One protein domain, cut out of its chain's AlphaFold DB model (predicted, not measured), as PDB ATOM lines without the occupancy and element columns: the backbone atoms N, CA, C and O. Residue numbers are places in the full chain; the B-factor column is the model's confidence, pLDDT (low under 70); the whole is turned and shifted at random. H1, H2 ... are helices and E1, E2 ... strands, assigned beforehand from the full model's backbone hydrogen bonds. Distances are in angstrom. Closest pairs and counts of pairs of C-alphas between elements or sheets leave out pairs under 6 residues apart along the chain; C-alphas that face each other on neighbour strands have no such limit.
ATOM      1  N   ARG A  35      -7.632  23.584   9.540       84.56
ATOM      2  CA  ARG A  35      -7.378  22.145   9.529       84.56
ATOM      3  C   ARG A  35      -6.443  21.801   8.382       84.56
ATOM      4  O   ARG A  35      -6.609  22.280   7.264       84.56
ATOM      5  N   SER A  36      -5.453  20.963   8.652       85.62
ATOM      6  CA  SER A  36      -4.682  20.311   7.596       85.62
ATOM      7  C   SER A  36      -4.595  18.825   7.877       85.62
ATOM      8  O   SER A  36      -4.060  18.440   8.916       85.62
ATOM      9  N   ASN A  37      -5.079  18.014   6.945       86.75
ATOM     10  CA  ASN A  37      -4.946  16.567   7.016       86.75
ATOM     11  C   ASN A  37      -3.569  16.172   6.487       86.75
ATOM     12  O   ASN A  37      -3.129  16.648   5.438       86.75
ATOM     13  N   LYS A  38      -2.873  15.329   7.239       85.69
ATOM     14  CA  LYS A  38      -1.594  14.747   6.855       85.69
ATOM     15  C   LYS A  38      -1.778  13.238   6.743       85.69
ATOM     16  O   LYS A  38      -2.241  12.644   7.716       85.69
ATOM     17  N   PRO A  39      -1.460  12.625   5.591       86.75
ATOM     18  CA  PRO A  39      -1.480  11.176   5.494       86.75
ATOM     19  C   PRO A  39      -0.443  10.603   6.460       86.75
ATOM     20  O   PRO A  39       0.654  11.149   6.605       86.75
ATOM     21  N   VAL A  40      -0.797   9.514   7.130       84.88
ATOM     22  CA  VAL A  40       0.132   8.764   7.968       84.88
ATOM     23  C   VAL A  40       0.890   7.804   7.076       84.88
ATOM     24  O   VAL A  40       0.330   6.838   6.565       84.88
ATOM     25  N   THR A  41       2.163   8.117   6.863       87.69
ATOM     26  CA  THR A  41       3.081   7.290   6.082       87.69
ATOM     27  C   THR A  41       3.390   5.982   6.809       87.69
ATOM     28  O   THR A  41       3.280   5.903   8.036       87.69
ATOM     29  N   ASP A  42       3.838   4.965   6.074       85.75
ATOM     30  CA  ASP A  42       4.285   3.698   6.670       85.75
ATOM     31  C   ASP A  42       5.447   3.911   7.651       85.75
ATOM     32  O   ASP A  42       5.522   3.249   8.681       85.75
ATOM     33  N   GLU A  43       6.296   4.912   7.398       87.38
ATOM     34  CA  GLU A  43       7.348   5.340   8.325       87.38
ATOM     35  C   GLU A  43       6.782   5.831   9.666       87.38
ATOM     36  O   GLU A  43       7.269   5.431  10.723       87.38
ATOM     37  N   LEU A  44       5.735   6.670   9.649       84.75
ATOM     38  CA  LEU A  44       5.045   7.108  10.869       84.75
ATOM     39  C   LEU A  44       4.380   5.935  11.582       84.75
ATOM     40  O   LEU A  44       4.452   5.846  12.809       84.75
ATOM     41  N   ARG A  45       3.744   5.050  10.807       84.06
ATOM     42  CA  ARG A  45       3.069   3.854  11.314       84.06
ATOM     43  C   ARG A  45       4.052   2.959  12.063       84.06
ATOM     44  O   ARG A  45       3.805   2.642  13.224       84.06
ATOM     45  N   ALA A  46       5.187   2.649  11.436       86.00
ATOM     46  CA  ALA A  46       6.253   1.836  12.009       86.00
ATOM     47  C   ALA A  46       6.916   2.514  13.218       86.00
ATOM     48  O   ALA A  46       7.148   1.866  14.235       86.00
ATOM     49  N   LYS A  47       7.193   3.823  13.140       88.00
ATOM     50  CA  LYS A  47       7.903   4.552  14.203       88.00
ATOM     51  C   LYS A  47       7.090   4.689  15.490       88.00
ATOM     52  O   LYS A  47       7.660   4.607  16.573       88.00
ATOM     53  N   PHE A  48       5.786   4.938  15.383       84.12
ATOM     54  CA  PHE A  48       4.928   5.214  16.543       84.12
ATOM     55  C   PHE A  48       3.961   4.075  16.870       84.12
ATOM     56  O   PHE A  48       3.109   4.245  17.739       84.12
ATOM     57  N   ASN A  49       4.113   2.929  16.200       82.56
ATOM     58  CA  ASN A  49       3.324   1.720  16.405       82.56
ATOM     59  C   ASN A  49       1.813   2.001  16.453       82.56
ATOM     60  O   ASN A  49       1.108   1.610  17.383       82.56
ATOM     61  N   PHE A  50       1.314   2.732  15.453       76.75
ATOM     62  CA  PHE A  50      -0.124   2.871  15.261       76.75
ATOM     63  C   PHE A  50      -0.650   1.480  14.900       76.75
ATOM     64  O   PHE A  50      -0.474   1.059  13.760       76.75
ATOM     65  N   GLY A  51      -1.219   0.752  15.867       69.62
ATOM     66  CA  GLY A  51      -1.654  -0.654  15.767       69.62
ATOM     67  C   GLY A  51      -2.807  -0.925  14.792       69.62
ATOM     68  O   GLY A  51      -3.650  -1.779  15.040       69.62
ATOM     69  N   CYS A  52      -2.881  -0.171  13.701       65.06
ATOM     70  CA  CYS A  52      -3.882  -0.270  12.663       65.06
ATOM     71  C   CYS A  52      -3.275  -1.046  11.482       65.06
ATOM     72  O   CYS A  52      -2.562  -0.479  10.650       65.06
ATOM     73  N   GLU A  53      -3.583  -2.340  11.383       67.19
ATOM     74  CA  GLU A  53      -3.262  -3.159  10.200       67.19
ATOM     75  C   GLU A  53      -4.167  -2.842   8.997       67.19
ATOM     76  O   GLU A  53      -3.984  -3.386   7.910       67.19
ATOM     77  N   HIS A  54      -5.141  -1.940   9.157       64.94
ATOM     78  CA  HIS A  54      -6.030  -1.568   8.067       64.94
ATOM     79  C   HIS A  54      -5.248  -0.963   6.892       64.94
ATOM     80  O   HIS A  54      -4.415  -0.060   7.046       64.94
ATOM     81  N   ALA A  55      -5.550  -1.488   5.702       66.94
ATOM     82  CA  ALA A  55      -5.014  -1.045   4.418       66.94
ATOM     83  C   ALA A  55      -5.519   0.351   4.009       66.94
ATOM     84  O   ALA A  55      -5.029   0.924   3.037       66.94
ATOM     85  N   ASP A  56      -6.485   0.904   4.746       75.06
ATOM     86  CA  ASP A  56      -7.066   2.198   4.436       75.06
ATOM     87  C   ASP A  56      -6.107   3.352   4.775       75.06
ATOM     88  O   ASP A  56      -5.391   3.317   5.786       75.06
ATOM     89  N   PRO A  57      -6.083   4.406   3.941       74.31
ATOM     90  CA  PRO A  57      -5.280   5.588   4.204       74.31
ATOM     91  C   PRO A  57      -5.730   6.253   5.510       74.31
ATOM     92  O   PRO A  57      -6.839   6.777   5.620       74.31
ATOM     93  N   PHE A  58      -4.833   6.245   6.496       78.75
ATOM     94  CA  PHE A  58      -5.012   6.910   7.782       78.75
ATOM     95  C   PHE A  58      -4.528   8.363   7.692       78.75
ATOM     96  O   PHE A  58      -3.472   8.638   7.115       78.75
ATOM     97  N   TRP A  59      -5.279   9.303   8.270       82.81
ATOM     98  CA  TRP A  59      -4.954  10.732   8.245       82.81
ATOM     99  C   TRP A  59      -4.904  11.292   9.662       82.81
ATOM    100  O   TRP A  59      -5.782  11.035  10.483       82.81
ATOM    101  N   ILE A  60      -3.911  12.133   9.934       81.88
ATOM    102  CA  ILE A  60      -3.867  12.962  11.138       81.88
ATOM    103  C   ILE A  60      -4.350  14.356  10.768       81.88
ATOM    104  O   ILE A  60      -3.787  15.004   9.880       81.88
ATOM    105  N   THR A  61      -5.364  14.851  11.470       81.00
ATOM    106  CA  THR A  61      -5.790  16.242  11.340       81.00
ATOM    107  C   THR A  61      -4.981  17.113  12.288       81.00
ATOM    108  O   THR A  61      -4.917  16.920  13.497       81.00
ATOM    109  N   ILE A  62      -4.327  18.118  11.727       80.44
ATOM    110  CA  ILE A  62      -3.640  19.138  12.506       80.44
ATOM    111  C   ILE A  62      -4.563  20.345  12.565       80.44
ATOM    112  O   ILE A  62      -4.809  20.988  11.540       80.44
ATOM    113  N   THR A  63      -5.039  20.659  13.766       80.81
ATOM    114  CA  THR A  63      -5.886  21.821  14.027       80.81
ATOM    115  C   THR A  63      -5.017  22.965  14.534       80.81
ATOM    116  O   THR A  63      -4.396  22.896  15.597       80.81
ATOM    117  N   ARG A  64      -4.937  24.044  13.753       82.31
ATOM    118  CA  ARG A  64      -4.166  25.240  14.101       82.31
ATOM    119  C   ARG A  64      -5.102  26.388  14.418       82.31
ATOM    120  O   ARG A  64      -5.889  26.797  13.566       82.31
ATOM    121  N   PHE A  65      -4.927  26.941  15.607       85.38
ATOM    122  CA  PHE A  65      -5.550  28.187  16.008       85.38
ATOM    123  C   PHE A  65      -4.734  29.375  15.530       85.38
ATOM    124  O   PHE A  65      -3.507  29.396  15.634       85.38
ATOM    125  N   ARG A  66      -5.423  30.377  15.000       87.50
ATOM    126  CA  ARG A  66      -4.837  31.644  14.584       87.50
ATOM    127  C   ARG A  66      -5.738  32.763  15.056       87.50
ATOM    128  O   ARG A  66      -6.942  32.708  14.847       87.50
ATOM    129  N   SER A  67      -5.142  33.798  15.620       91.06
ATOM    130  CA  SER A  67      -5.861  35.023  15.930       91.06
ATOM    131  C   SER A  67      -5.166  36.207  15.271       91.06
ATOM    132  O   SER A  67      -3.939  36.298  15.361       91.06
ATOM    133  N   PRO A  68      -5.905  37.094  14.583       91.62
ATOM    134  CA  PRO A  68      -5.412  38.421  14.243       91.62
ATOM    135  C   PRO A  68      -5.424  39.359  15.461       91.62
ATOM    136  O   PRO A  68      -4.820  40.428  15.403       91.62
ATOM    137  N   THR A  69      -6.100  38.986  16.556       93.19
ATOM    138  CA  THR A  69      -6.199  39.809  17.759       93.19
ATOM    139  C   THR A  69      -4.816  39.932  18.406       93.19
ATOM    140  O   THR A  69      -4.191  38.912  18.718       93.19
ATOM    141  N   PRO A  70      -4.308  41.162  18.626       93.25
ATOM    142  CA  PRO A  70      -2.991  41.362  19.216       93.25
ATOM    143  C   PRO A  70      -2.939  40.795  20.634       93.25
ATOM    144  O   PRO A  70      -3.960  40.603  21.292       93.25
ATOM    145  N   VAL A  71      -1.744  40.535  21.147       92.56
ATOM    146  CA  VAL A  71      -1.560  40.155  22.552       92.56
ATOM    147  C   VAL A  71      -1.989  41.330  23.459       92.56
ATOM    148  O   VAL A  71      -1.708  42.479  23.112       92.56
ATOM    149  N   PRO A  72      -2.672  41.088  24.597       93.81
ATOM    150  CA  PRO A  72      -3.103  42.151  25.505       93.81
ATOM    151  C   PRO A  72      -1.949  43.070  25.916       93.81
ATOM    152  O   PRO A  72      -0.869  42.592  26.276       93.81
ATOM    153  N   ALA A  73      -2.191  44.385  25.927       92.25
ATOM    154  CA  ALA A  73      -1.176  45.383  26.271       92.25
ATOM    155  C   ALA A  73      -0.554  45.135  27.660       92.25
ATOM    156  O   ALA A  73       0.656  45.275  27.832       92.25
ATOM    157  N   ALA A  74      -1.351  44.660  28.623       92.25
ATOM    158  CA  ALA A  74      -0.883  44.324  29.966       92.25
ATOM    159  C   ALA A  74       0.216  43.235  29.974       92.25
ATOM    160  O   ALA A  74       1.158  43.308  30.763       92.25
ATOM    161  N   LEU A  75       0.183  42.274  29.040       93.50
ATOM    162  CA  LEU A  75       1.228  41.243  28.902       93.50
ATOM    163  C   LEU A  75       2.521  41.770  28.246       93.50
ATOM    164  O   LEU A  75       3.566  41.099  28.282       93.50
ATOM    165  N   HIS A  76       2.462  42.964  27.653       93.81
ATOM    166  CA  HIS A  76       3.597  43.675  27.067       93.81
ATOM    167  C   HIS A  76       4.216  44.721  27.995       93.81
ATOM    168  O   HIS A  76       5.358  45.104  27.752       93.81
ATOM    169  N   ALA A  77       3.521  45.139  29.059       93.31
ATOM    170  CA  ALA A  77       3.968  46.218  29.937       93.31
ATOM    171  C   ALA A  77       5.338  45.938  30.581       93.31
ATOM    172  O   ALA A  77       6.272  46.725  30.443       93.31
ATOM    173  N   CYS A  78       5.482  44.802  31.267       93.56
ATOM    174  CA  CYS A  78       6.753  44.345  31.826       93.56
ATOM    175  C   CYS A  78       6.721  42.837  32.134       93.56
ATOM    176  O   CYS A  78       5.677  42.183  32.058       93.56
ATOM    177  N   ARG A  79       7.879  42.263  32.498       93.38
ATOM    178  CA  ARG A  79       7.993  40.838  32.870       93.38
ATOM    179  C   ARG A  79       7.126  40.485  34.079       93.38
ATOM    180  O   ARG A  79       6.537  39.412  34.106       93.38
ATOM    181  N   GLU A  80       7.043  41.382  35.053       92.94
ATOM    182  CA  GLU A  80       6.248  41.176  36.262       92.94
ATOM    183  C   GLU A  80       4.751  41.100  35.960       92.94
ATOM    184  O   GLU A  80       4.109  40.139  36.371       92.94
ATOM    185  N   ALA A  81       4.221  42.047  35.178       93.00
ATOM    186  CA  ALA A  81       2.826  42.038  34.746       93.00
ATOM    187  C   ALA A  81       2.488  40.738  34.008       93.00
ATOM    188  O   ALA A  81       1.511  40.065  34.331       93.00
ATOM    189  N   ARG A  82       3.352  40.324  33.071       92.94
ATOM    190  CA  ARG A  82       3.191  39.056  32.353       92.94
ATOM    191  C   ARG A  82       3.166  37.862  33.301       92.94
ATOM    192  O   ARG A  82       2.294  37.016  33.162       92.94
ATOM    193  N   ASN A  83       4.096  37.777  34.247       91.69
ATOM    194  CA  ASN A  83       4.140  36.662  35.188       91.69
ATOM    195  C   ASN A  83       2.882  36.623  36.070       91.69
ATOM    196  O   ASN A  83       2.269  35.564  36.170       91.69
ATOM    197  N   HIS A  84       2.464  37.769  36.628       91.38
ATOM    198  CA  HIS A  84       1.260  37.892  37.466       91.38
ATOM    199  C   HIS A  84      -0.011  37.467  36.727       91.38
ATOM    200  O   HIS A  84      -0.833  36.715  37.243       91.38
ATOM    201  N   LEU A  85      -0.149  37.915  35.479       92.12
ATOM    202  CA  LEU A  85      -1.345  37.687  34.675       92.12
ATOM    203  C   LEU A  85      -1.417  36.290  34.044       92.12
ATOM    204  O   LEU A  85      -2.468  35.937  33.516       92.12
ATOM    205  N   THR A  86      -0.337  35.502  34.066       90.81
ATOM    206  CA  THR A  86      -0.266  34.214  33.343       90.81
ATOM    207  C   THR A  86       0.083  33.015  34.222       90.81
ATOM    208  O   THR A  86      -0.204  31.884  33.840       90.81
ATOM    209  N   THR A  87       0.677  33.230  35.399       84.69
ATOM    210  CA  THR A  87       1.113  32.147  36.293       84.69
ATOM    211  C   THR A  87       0.082  31.945  37.397       84.69
ATOM    212  O   THR A  87      -0.203  32.881  38.140       84.69
ATOM    213  N   LYS A  88      -0.452  30.726  37.531       74.00
ATOM    214  CA  LYS A  88      -1.364  30.371  38.635       74.00
ATOM    215  C   LYS A  88      -0.624  30.097  39.951       74.00
ATOM    216  O   LYS A  88      -1.160  30.354  41.022       74.00
ATOM    217  N   ASP A  89       0.629  29.653  39.877       64.50
ATOM    218  CA  ASP A  89       1.370  29.112  41.029       64.50
ATOM    219  C   ASP A  89       2.002  30.183  41.942       64.50
ATOM    220  O   ASP A  89       2.543  29.867  42.997       64.50
ATOM    221  N   GLY A  90       1.942  31.464  41.558       54.69
ATOM    222  CA  GLY A  90       2.596  32.575  42.266       54.69
ATOM    223  C   GLY A  90       1.673  33.448  43.120       54.69
ATOM    224  O   GLY A  90       2.057  34.565  43.452       54.69
ATOM    225  N   GLY A  91       0.442  33.007  43.403       55.38
ATOM    226  CA  GLY A  91      -0.581  33.845  44.050       55.38
ATOM    227  C   GLY A  91      -1.211  34.898  43.126       55.38
ATOM    228  O   GLY A  91      -2.011  35.716  43.579       55.38
ATOM    229  N   GLY A  92      -0.870  34.879  41.833       59.06
ATOM    230  CA  GLY A  92      -1.565  35.632  40.794       59.06
ATOM    231  C   GLY A  92      -2.842  34.919  40.356       59.06
ATOM    232  O   GLY A  92      -2.952  33.697  40.437       59.06
ATOM    233  N   LEU A  93      -3.820  35.678  39.860       65.00
ATOM    234  CA  LEU A  93      -5.103  35.119  39.421       65.00
ATOM    235  C   LEU A  93      -4.994  34.293  38.123       65.00
ATOM    236  O   LEU A  93      -5.942  33.594  37.769       65.00
ATOM    237  N   GLY A  94      -3.851  34.343  37.418       76.38
ATOM    238  CA  GLY A  94      -3.595  33.521  36.230       76.38
ATOM    239  C   GLY A  94      -4.643  33.716  35.132       76.38
ATOM    240  O   GLY A  94      -5.094  32.750  34.524       76.38
ATOM    241  N   HIS A  95      -5.060  34.965  34.930       83.50
ATOM    242  CA  HIS A  95      -6.186  35.337  34.082       83.50
ATOM    243  C   HIS A  95      -6.017  34.973  32.606       83.50
ATOM    244  O   HIS A  95      -6.994  34.628  31.948       83.50
ATOM    245  N   TYR A  96      -4.799  35.071  32.069       91.19
ATOM    246  CA  TYR A  96      -4.531  34.800  30.662       91.19
ATOM    247  C   TYR A  96      -3.915  33.421  30.467       91.19
ATOM    248  O   TYR A  96      -2.840  33.101  30.974       91.19
ATOM    249  N   HIS A  97      -4.572  32.639  29.624       90.25
ATOM    250  CA  HIS A  97      -4.144  31.325  29.194       90.25
ATOM    251  C   HIS A  97      -3.472  31.411  27.827       90.25
ATOM    252  O   HIS A  97      -3.976  32.069  26.912       90.25
ATOM    253  N   LYS A  98      -2.349  30.700  27.666       88.69
ATOM    254  CA  LYS A  98      -1.837  30.381  26.333       88.69
ATOM    255  C   LYS A  98      -2.669  29.242  25.767       88.69
ATOM    256  O   LYS A  98      -2.597  28.114  26.250       88.69
ATOM    257  N   VAL A  99      -3.436  29.542  24.733       84.44
ATOM    258  CA  VAL A  99      -4.157  28.544  23.951       84.44
ATOM    259  C   VAL A  99      -3.271  28.181  22.762       84.44
ATOM    260  O   VAL A  99      -2.948  29.034  21.932       84.44
ATOM    261  N   PHE A 100      -2.812  26.929  22.730       73.25
ATOM    262  CA  PHE A 100      -1.909  26.407  21.703       73.25
ATOM    263  C   PHE A 100      -2.658  25.566  20.664       73.25
ATOM    264  O   PHE A 100      -3.827  25.221  20.833       73.25
ATOM    265  N   HIS A 101      -1.939  25.198  19.605       66.50
ATOM    266  CA  HIS A 101      -2.344  24.174  18.647       66.50
ATOM    267  C   HIS A 101      -2.815  22.896  19.369       66.50
ATOM    268  O   HIS A 101      -2.115  22.377  20.241       66.50
ATOM    269  N   GLN A 102      -3.976  22.360  18.989       64.62
ATOM    270  CA  GLN A 102      -4.364  21.013  19.403       64.62
ATOM    271  C   GLN A 102      -4.137  20.066  18.228       64.62
ATOM    272  O   GLN A 102      -4.633  20.278  17.124       64.62
ATOM    273  N   LEU A 103      -3.362  19.014  18.468       57.69
ATOM    274  CA  LEU A 103      -3.331  17.877  17.564       57.69
ATOM    275  C   LEU A 103      -4.527  17.002  17.914       57.69
ATOM    276  O   LEU A 103      -4.579  16.443  19.005       57.69
ATOM    277  N   CYS A 104      -5.495  16.939  17.009       59.25
ATOM    278  CA  CYS A 104      -6.637  16.049  17.132       59.25
ATOM    279  C   CYS A 104      -6.514  15.005  16.029       59.25
ATOM    280  O   CYS A 104      -6.651  15.374  14.864       59.25
ATOM    281  N   PRO A 105      -6.274  13.720  16.325       56.31
ATOM    282  CA  PRO A 105      -6.458  12.710  15.291       56.31
ATOM    283  C   PRO A 105      -7.866  12.837  14.706       56.31
ATOM    284  O   PRO A 105      -8.840  12.957  15.453       56.31
ATOM    285  N   ALA A 106      -7.977  12.864  13.376       53.69
ATOM    286  CA  ALA A 106      -9.294  12.821  12.763       53.69
ATOM    287  C   ALA A 106      -9.886  11.442  13.036       53.69
ATOM    288  O   ALA A 106      -9.353  10.435  12.583       53.69
ATOM    289  N   SER A 107     -10.977  11.442  13.801       49.09
ATOM    290  CA  SER A 107     -12.150  10.591  13.616       49.09
ATOM    291  C   SER A 107     -11.898   9.260  12.899       49.09
ATOM    292  O   SER A 107     -12.194   9.120  11.716       49.09
ATOM    293  N   LEU A 108     -11.448   8.258  13.653       44.94
ATOM    294  CA  LEU A 108     -11.732   6.852  13.340       44.94
ATOM    295  C   LEU A 108     -12.239   6.078  14.565       44.94
ATOM    296  O   LEU A 108     -12.147   4.861  14.611       44.94
ATOM    297  N   GLY A 109     -12.722   6.767  15.607       51.16
ATOM    298  CA  GLY A 109     -13.102   6.103  16.862       51.16
ATOM    299  C   GLY A 109     -11.926   5.432  17.590       51.16
ATOM    300  O   GLY A 109     -12.122   4.840  18.643       51.16
ATOM    301  N   VAL A 110     -10.699   5.553  17.067       51.00
ATOM    302  CA  VAL A 110      -9.486   5.083  17.734       51.00
ATOM    303  C   VAL A 110      -9.275   5.967  18.953       51.00
ATOM    304  O   VAL A 110      -9.121   7.186  18.833       51.00
ATOM    305  N   PHE A 111      -9.349   5.339  20.125       52.44
ATOM    306  CA  PHE A 111      -9.361   6.009  21.414       52.44
ATOM    307  C   PHE A 111      -8.238   7.061  21.512       52.44
ATOM    308  O   PHE A 111      -7.070   6.733  21.300       52.44
ATOM    309  N   PRO A 112      -8.552   8.315  21.887       51.62
ATOM    310  CA  PRO A 112      -7.575   9.401  22.028       51.62
ATOM    311  C   PRO A 112      -6.479   9.154  23.087       51.62
ATOM    312  O   PRO A 112      -5.606  10.000  23.256       51.62
ATOM    313  N   GLY A 113      -6.501   8.015  23.786       50.44
ATOM    314  CA  GLY A 113      -5.589   7.686  24.879       50.44
ATOM    315  C   GLY A 113      -4.184   7.218  24.481       50.44
ATOM    316  O   GLY A 113      -3.323   7.185  25.351       50.44
ATOM    317  N   THR A 114      -3.910   6.871  23.217       54.22
ATOM    318  CA  THR A 114      -2.623   6.234  22.843       54.22
ATOM    319  C   THR A 114      -1.752   7.022  21.879       54.22
ATOM    320  O   THR A 114      -0.613   6.624  21.633       54.22
ATOM    321  N   LEU A 115      -2.217   8.152  21.341       63.53
ATOM    322  CA  LEU A 115      -1.343   8.926  20.469       63.53
ATOM    323  C   LEU A 115      -0.269   9.638  21.291       63.53
ATOM    324  O   LEU A 115      -0.607  10.364  22.229       63.53
ATOM    325  N   PRO A 116       1.019   9.516  20.918       68.44
ATOM    326  CA  PRO A 116       2.120  10.179  21.597       68.44
ATOM    327  C   PRO A 116       2.149  11.672  21.226       68.44
ATOM    328  O   PRO A 116       3.160  12.214  20.797       68.44
ATOM    329  N   LEU A 117       1.028  12.379  21.403       67.56
ATOM    330  CA  LEU A 117       0.876  13.810  21.137       67.56
ATOM    331  C   LEU A 117       1.797  14.665  22.006       67.56
ATOM    332  O   LEU A 117       2.055  15.821  21.672       67.56
ATOM    333  N   HIS A 118       2.274  14.123  23.124       70.94
ATOM    334  CA  HIS A 118       3.280  14.747  23.978       70.94
ATOM    335  C   HIS A 118       4.715  14.467  23.516       70.94
ATOM    336  O   HIS A 118       5.626  15.158  23.962       70.94
ATOM    337  N   ASN A 119       4.928  13.505  22.612       80.50
ATOM    338  CA  ASN A 119       6.250  13.192  22.091       80.50
ATOM    339  C   ASN A 119       6.700  14.303  21.116       80.50
ATOM    340  O   ASN A 119       6.031  14.542  20.104       80.50
ATOM    341  N   PRO A 120       7.812  15.003  21.400       79.69
ATOM    342  CA  PRO A 120       8.294  16.093  20.557       79.69
ATOM    343  C   PRO A 120       8.703  15.614  19.158       79.69
ATOM    344  O   PRO A 120       8.421  16.311  18.186       79.69
ATOM    345  N   ASP A 121       9.258  14.407  19.024       82.94
ATOM    346  CA  ASP A 121       9.636  13.834  17.728       82.94
ATOM    347  C   ASP A 121       8.410  13.566  16.858       82.94
ATOM    348  O   ASP A 121       8.463  13.730  15.640       82.94
ATOM    349  N   PHE A 122       7.294  13.166  17.477       82.50
ATOM    350  CA  PHE A 122       6.025  12.990  16.775       82.50
ATOM    351  C   PHE A 122       5.529  14.318  16.199       82.50
ATOM    352  O   PHE A 122       5.170  14.403  15.025       82.50
ATOM    353  N   ARG A 123       5.569  15.384  17.005       78.25
ATOM    354  CA  ARG A 123       5.183  16.733  16.571       78.25
ATOM    355  C   ARG A 123       6.083  17.249  15.454       78.25
ATOM    356  O   ARG A 123       5.574  17.725  14.440       78.25
ATOM    357  N   LEU A 124       7.398  17.100  15.615       81.81
ATOM    358  CA  LEU A 124       8.380  17.506  14.615       81.81
ATOM    359  C   LEU A 124       8.133  16.789  13.283       81.81
ATOM    360  O   LEU A 124       8.094  17.435  12.238       81.81
ATOM    361  N   PHE A 125       7.869  15.479  13.322       81.25
ATOM    362  CA  PHE A 125       7.569  14.695  12.124       81.25
ATOM    363  C   PHE A 125       6.300  15.180  11.411       81.25
ATOM    364  O   PHE A 125       6.251  15.249  10.184       81.25
ATOM    365  N   LEU A 126       5.275  15.592  12.161       77.31
ATOM    366  CA  LEU A 126       4.059  16.181  11.593       77.31
ATOM    367  C   LEU A 126       4.267  17.583  10.990       77.31
ATOM    368  O   LEU A 126       3.309  18.191  10.495       77.31
ATOM    369  N   GLY A 127       5.492  18.120  11.022       76.25
ATOM    370  CA  GLY A 127       5.778  19.509  10.666       76.25
ATOM    371  C   GLY A 127       5.106  20.486  11.632       76.25
ATOM    372  O   GLY A 127       4.739  21.599  11.252       76.25
ATOM    373  N   VAL A 128       4.870  20.036  12.864       74.25
ATOM    374  CA  VAL A 128       4.378  20.825  13.994       74.25
ATOM    375  C   VAL A 128       5.598  21.083  14.862       74.25
ATOM    376  O   VAL A 128       5.725  20.576  15.970       74.25
ATOM    377  N   ASP A 129       6.559  21.794  14.292       68.19
ATOM    378  CA  ASP A 129       7.770  22.154  15.006       68.19
ATOM    379  C   ASP A 129       7.391  23.115  16.155       68.19
ATOM    380  O   ASP A 129       6.831  24.188  15.878       68.19
ATOM    381  N   PRO A 130       7.628  22.727  17.426       58.81
ATOM    382  CA  PRO A 130       7.300  23.548  18.587       58.81
ATOM    383  C   PRO A 130       8.090  24.862  18.626       58.81
ATOM    384  O   PRO A 130       7.618  25.818  19.241       58.81
ATOM    385  N   GLU A 131       9.255  24.915  17.973       58.78
ATOM    386  CA  GLU A 131      10.107  26.103  17.889       58.78
ATOM    387  C   GLU A 131       9.940  26.874  16.584       58.78
ATOM    388  O   GLU A 131      10.396  28.017  16.499       58.78
ATOM    389  N   SER A 132       9.245  26.312  15.586       61.44
ATOM    390  CA  SER A 132       8.936  27.095  14.396       61.44
ATOM    391  C   SER A 132       8.215  28.365  14.834       61.44
ATOM    392  O   SER A 132       7.221  28.321  15.564       61.44
ATOM    393  N   GLU A 133       8.674  29.514  14.334       49.56
ATOM    394  CA  GLU A 133       8.097  30.853  14.558       49.56
ATOM    395  C   GLU A 133       6.588  30.935  14.212       49.56
ATOM    396  O   GLU A 133       5.915  31.947  14.421       49.56
ATOM    397  N   SER A 134       6.028  29.845  13.682       52.84
ATOM    398  CA  SER A 134       4.625  29.628  13.374       52.84
ATOM    399  C   SER A 134       3.783  29.028  14.511       52.84
ATOM    400  O   SER A 134       2.563  28.930  14.335       52.84
ATOM    401  N   ALA A 135       4.367  28.690  15.672       59.12
ATOM    402  CA  ALA A 135       3.648  28.329  16.900       59.12
ATOM    403  C   ALA A 135       2.935  29.561  17.491       59.12
ATOM    404  O   ALA A 135       3.251  30.078  18.563       59.12
ATOM    405  N   ARG A 136       1.957  30.069  16.739       72.06
ATOM    406  CA  ARG A 136       1.107  31.192  17.116       72.06
ATOM    407  C   ARG A 136       0.160  30.698  18.201       72.06
ATOM    408  O   ARG A 136      -0.847  30.059  17.914       72.06
ATOM    409  N   TYR A 137       0.520  30.950  19.450       83.69
ATOM    410  CA  TYR A 137      -0.412  30.844  20.561       83.69
ATOM    411  C   TYR A 137      -1.314  32.077  20.587       83.69
ATOM    412  O   TYR A 137      -0.935  33.163  20.144       83.69
ATOM    413  N   ILE A 138      -2.506  31.903  21.139       90.19
ATOM    414  CA  ILE A 138      -3.432  32.996  21.411       90.19
ATOM    415  C   ILE A 138      -3.455  33.186  22.923       90.19
ATOM    416  O   ILE A 138      -3.538  32.214  23.674       90.19
ATOM    417  N   TRP A 139      -3.357  34.433  23.374       92.88
ATOM    418  CA  TRP A 139      -3.599  34.770  24.772       92.88
ATOM    419  C   TRP A 139      -5.076  35.061  24.969       92.88
ATOM    420  O   TRP A 139      -5.606  35.986  24.349       92.88
TER     421      TRP A 139
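This is residues 35 to 139 of the 336 residues of an uncharacterized protein of Sordaria macrospora (strain ATCC MYA-333 / DSM 997 / K(L3346) / K-hell) (UniProt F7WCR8). The domain is a long, loose ribbon: E2 runs out from a narrow three-stranded sheet toward a small helical head of H2 and H3 at one end, and the return path through E3 and E4 comes back to the sheet, where E4 pairs with E2. E1 is on the other side of E2, and two short helices, H1 and H4, stand near each other off the sheet. The printed part has 105 residues with four named helices and four named strands, in the order E1, H1, E2, H2, H3, E3, E4, H4; the sheet's order is E1, E2, E4, antiparallel. The class is mixed, helices and strands, with under half of the residues in named elements, 46 of 105. The whole is loose, with a radius of gyration of the C-alphas of 17.7 A, and elongated, spanning 54 by 28 by 22 A.

Find C-alpha 35 at (-7.378, 22.145, 9.529); from there strand E1, residues 35 to 39, runs 13.1 A. Next look at helix H1, residues 42 to 48, which is 10.0 A long. Strand E2, residues 59 to 66, starts at C-alpha 59 at (-4.954, 10.732, 8.245) and covers 21.9 A, the longest strand by residues. Helix H2, residues 73 to 77, is 6.4 A long, and helix H3, residues 79 to 86, is 10.6 A long. Strand E3 takes residues 97 to 99, 5.9 A, and strand E4 takes residues 102 to 105, 9.5 A. Helix H4, residues 120 to 125, spans 8.6 A and ends at C-alpha 125 at (7.569, 14.695, 12.124).

Begin with the sheet, where E2 is the inner strand and E1 and E4 are the edge strands. E1 and E2 are antiparallel, at 154 degrees between their directions; look for N 38 and O 60, 2.8 A apart, and N 36 and O 62, 3.0 A apart, both within hydrogen-bond range. E2 and E4 are antiparallel at 160 degrees, with N 63 and O 102 at 3.4 A and N 102 and O 63 at 3.5 A, within hydrogen-bond range. E3 runs on into E4 across a break of 2 residues, at 40 degrees. E3 pairs with no named strand, but its residues 98 to 99 pair antiparallel with residues 138 to 139. E2 and E3 are only just apart, their closest C-alphas being 8.1 A from each other. Farther out, H2 and H3 touch only at the corner by their tight link, the closest C-alphas being those of Leu 75 and Arg 82, 4.5 A apart. The closest C-alphas of H3 and E3 are those of Thr 86 and His 97, 6.4 A apart. H1 and H4 are close but not clearly touching: the closest C-alphas, those of Phe 48 and Phe 122, are 7.9 A apart, and the helices run opposite ways at a shallow tilt of 4 degrees. H1, H2, H3 and H4 are not on the sheet. In H1, H2, H3 and H4 every O i to N i+4 pair is within hydrogen-bond range.

The two C-alphas farthest apart are those of Ala 55 and Ala 77, at 54.5 A, while those of Arg 35 and Trp 139, the first and last printed, are 20.1 A apart. The printed part has no cut. The link from E4 to H4, with 14 residues, is long, and residues 126 to 139 after H4 hold no named element. The mean pLDDT of the printed part is 76.7, and 34 residues are under 70: residues 51 to 55, 89 to 93, 101 to 117 and 129 to 135. E4 has a mean pLDDT of 59.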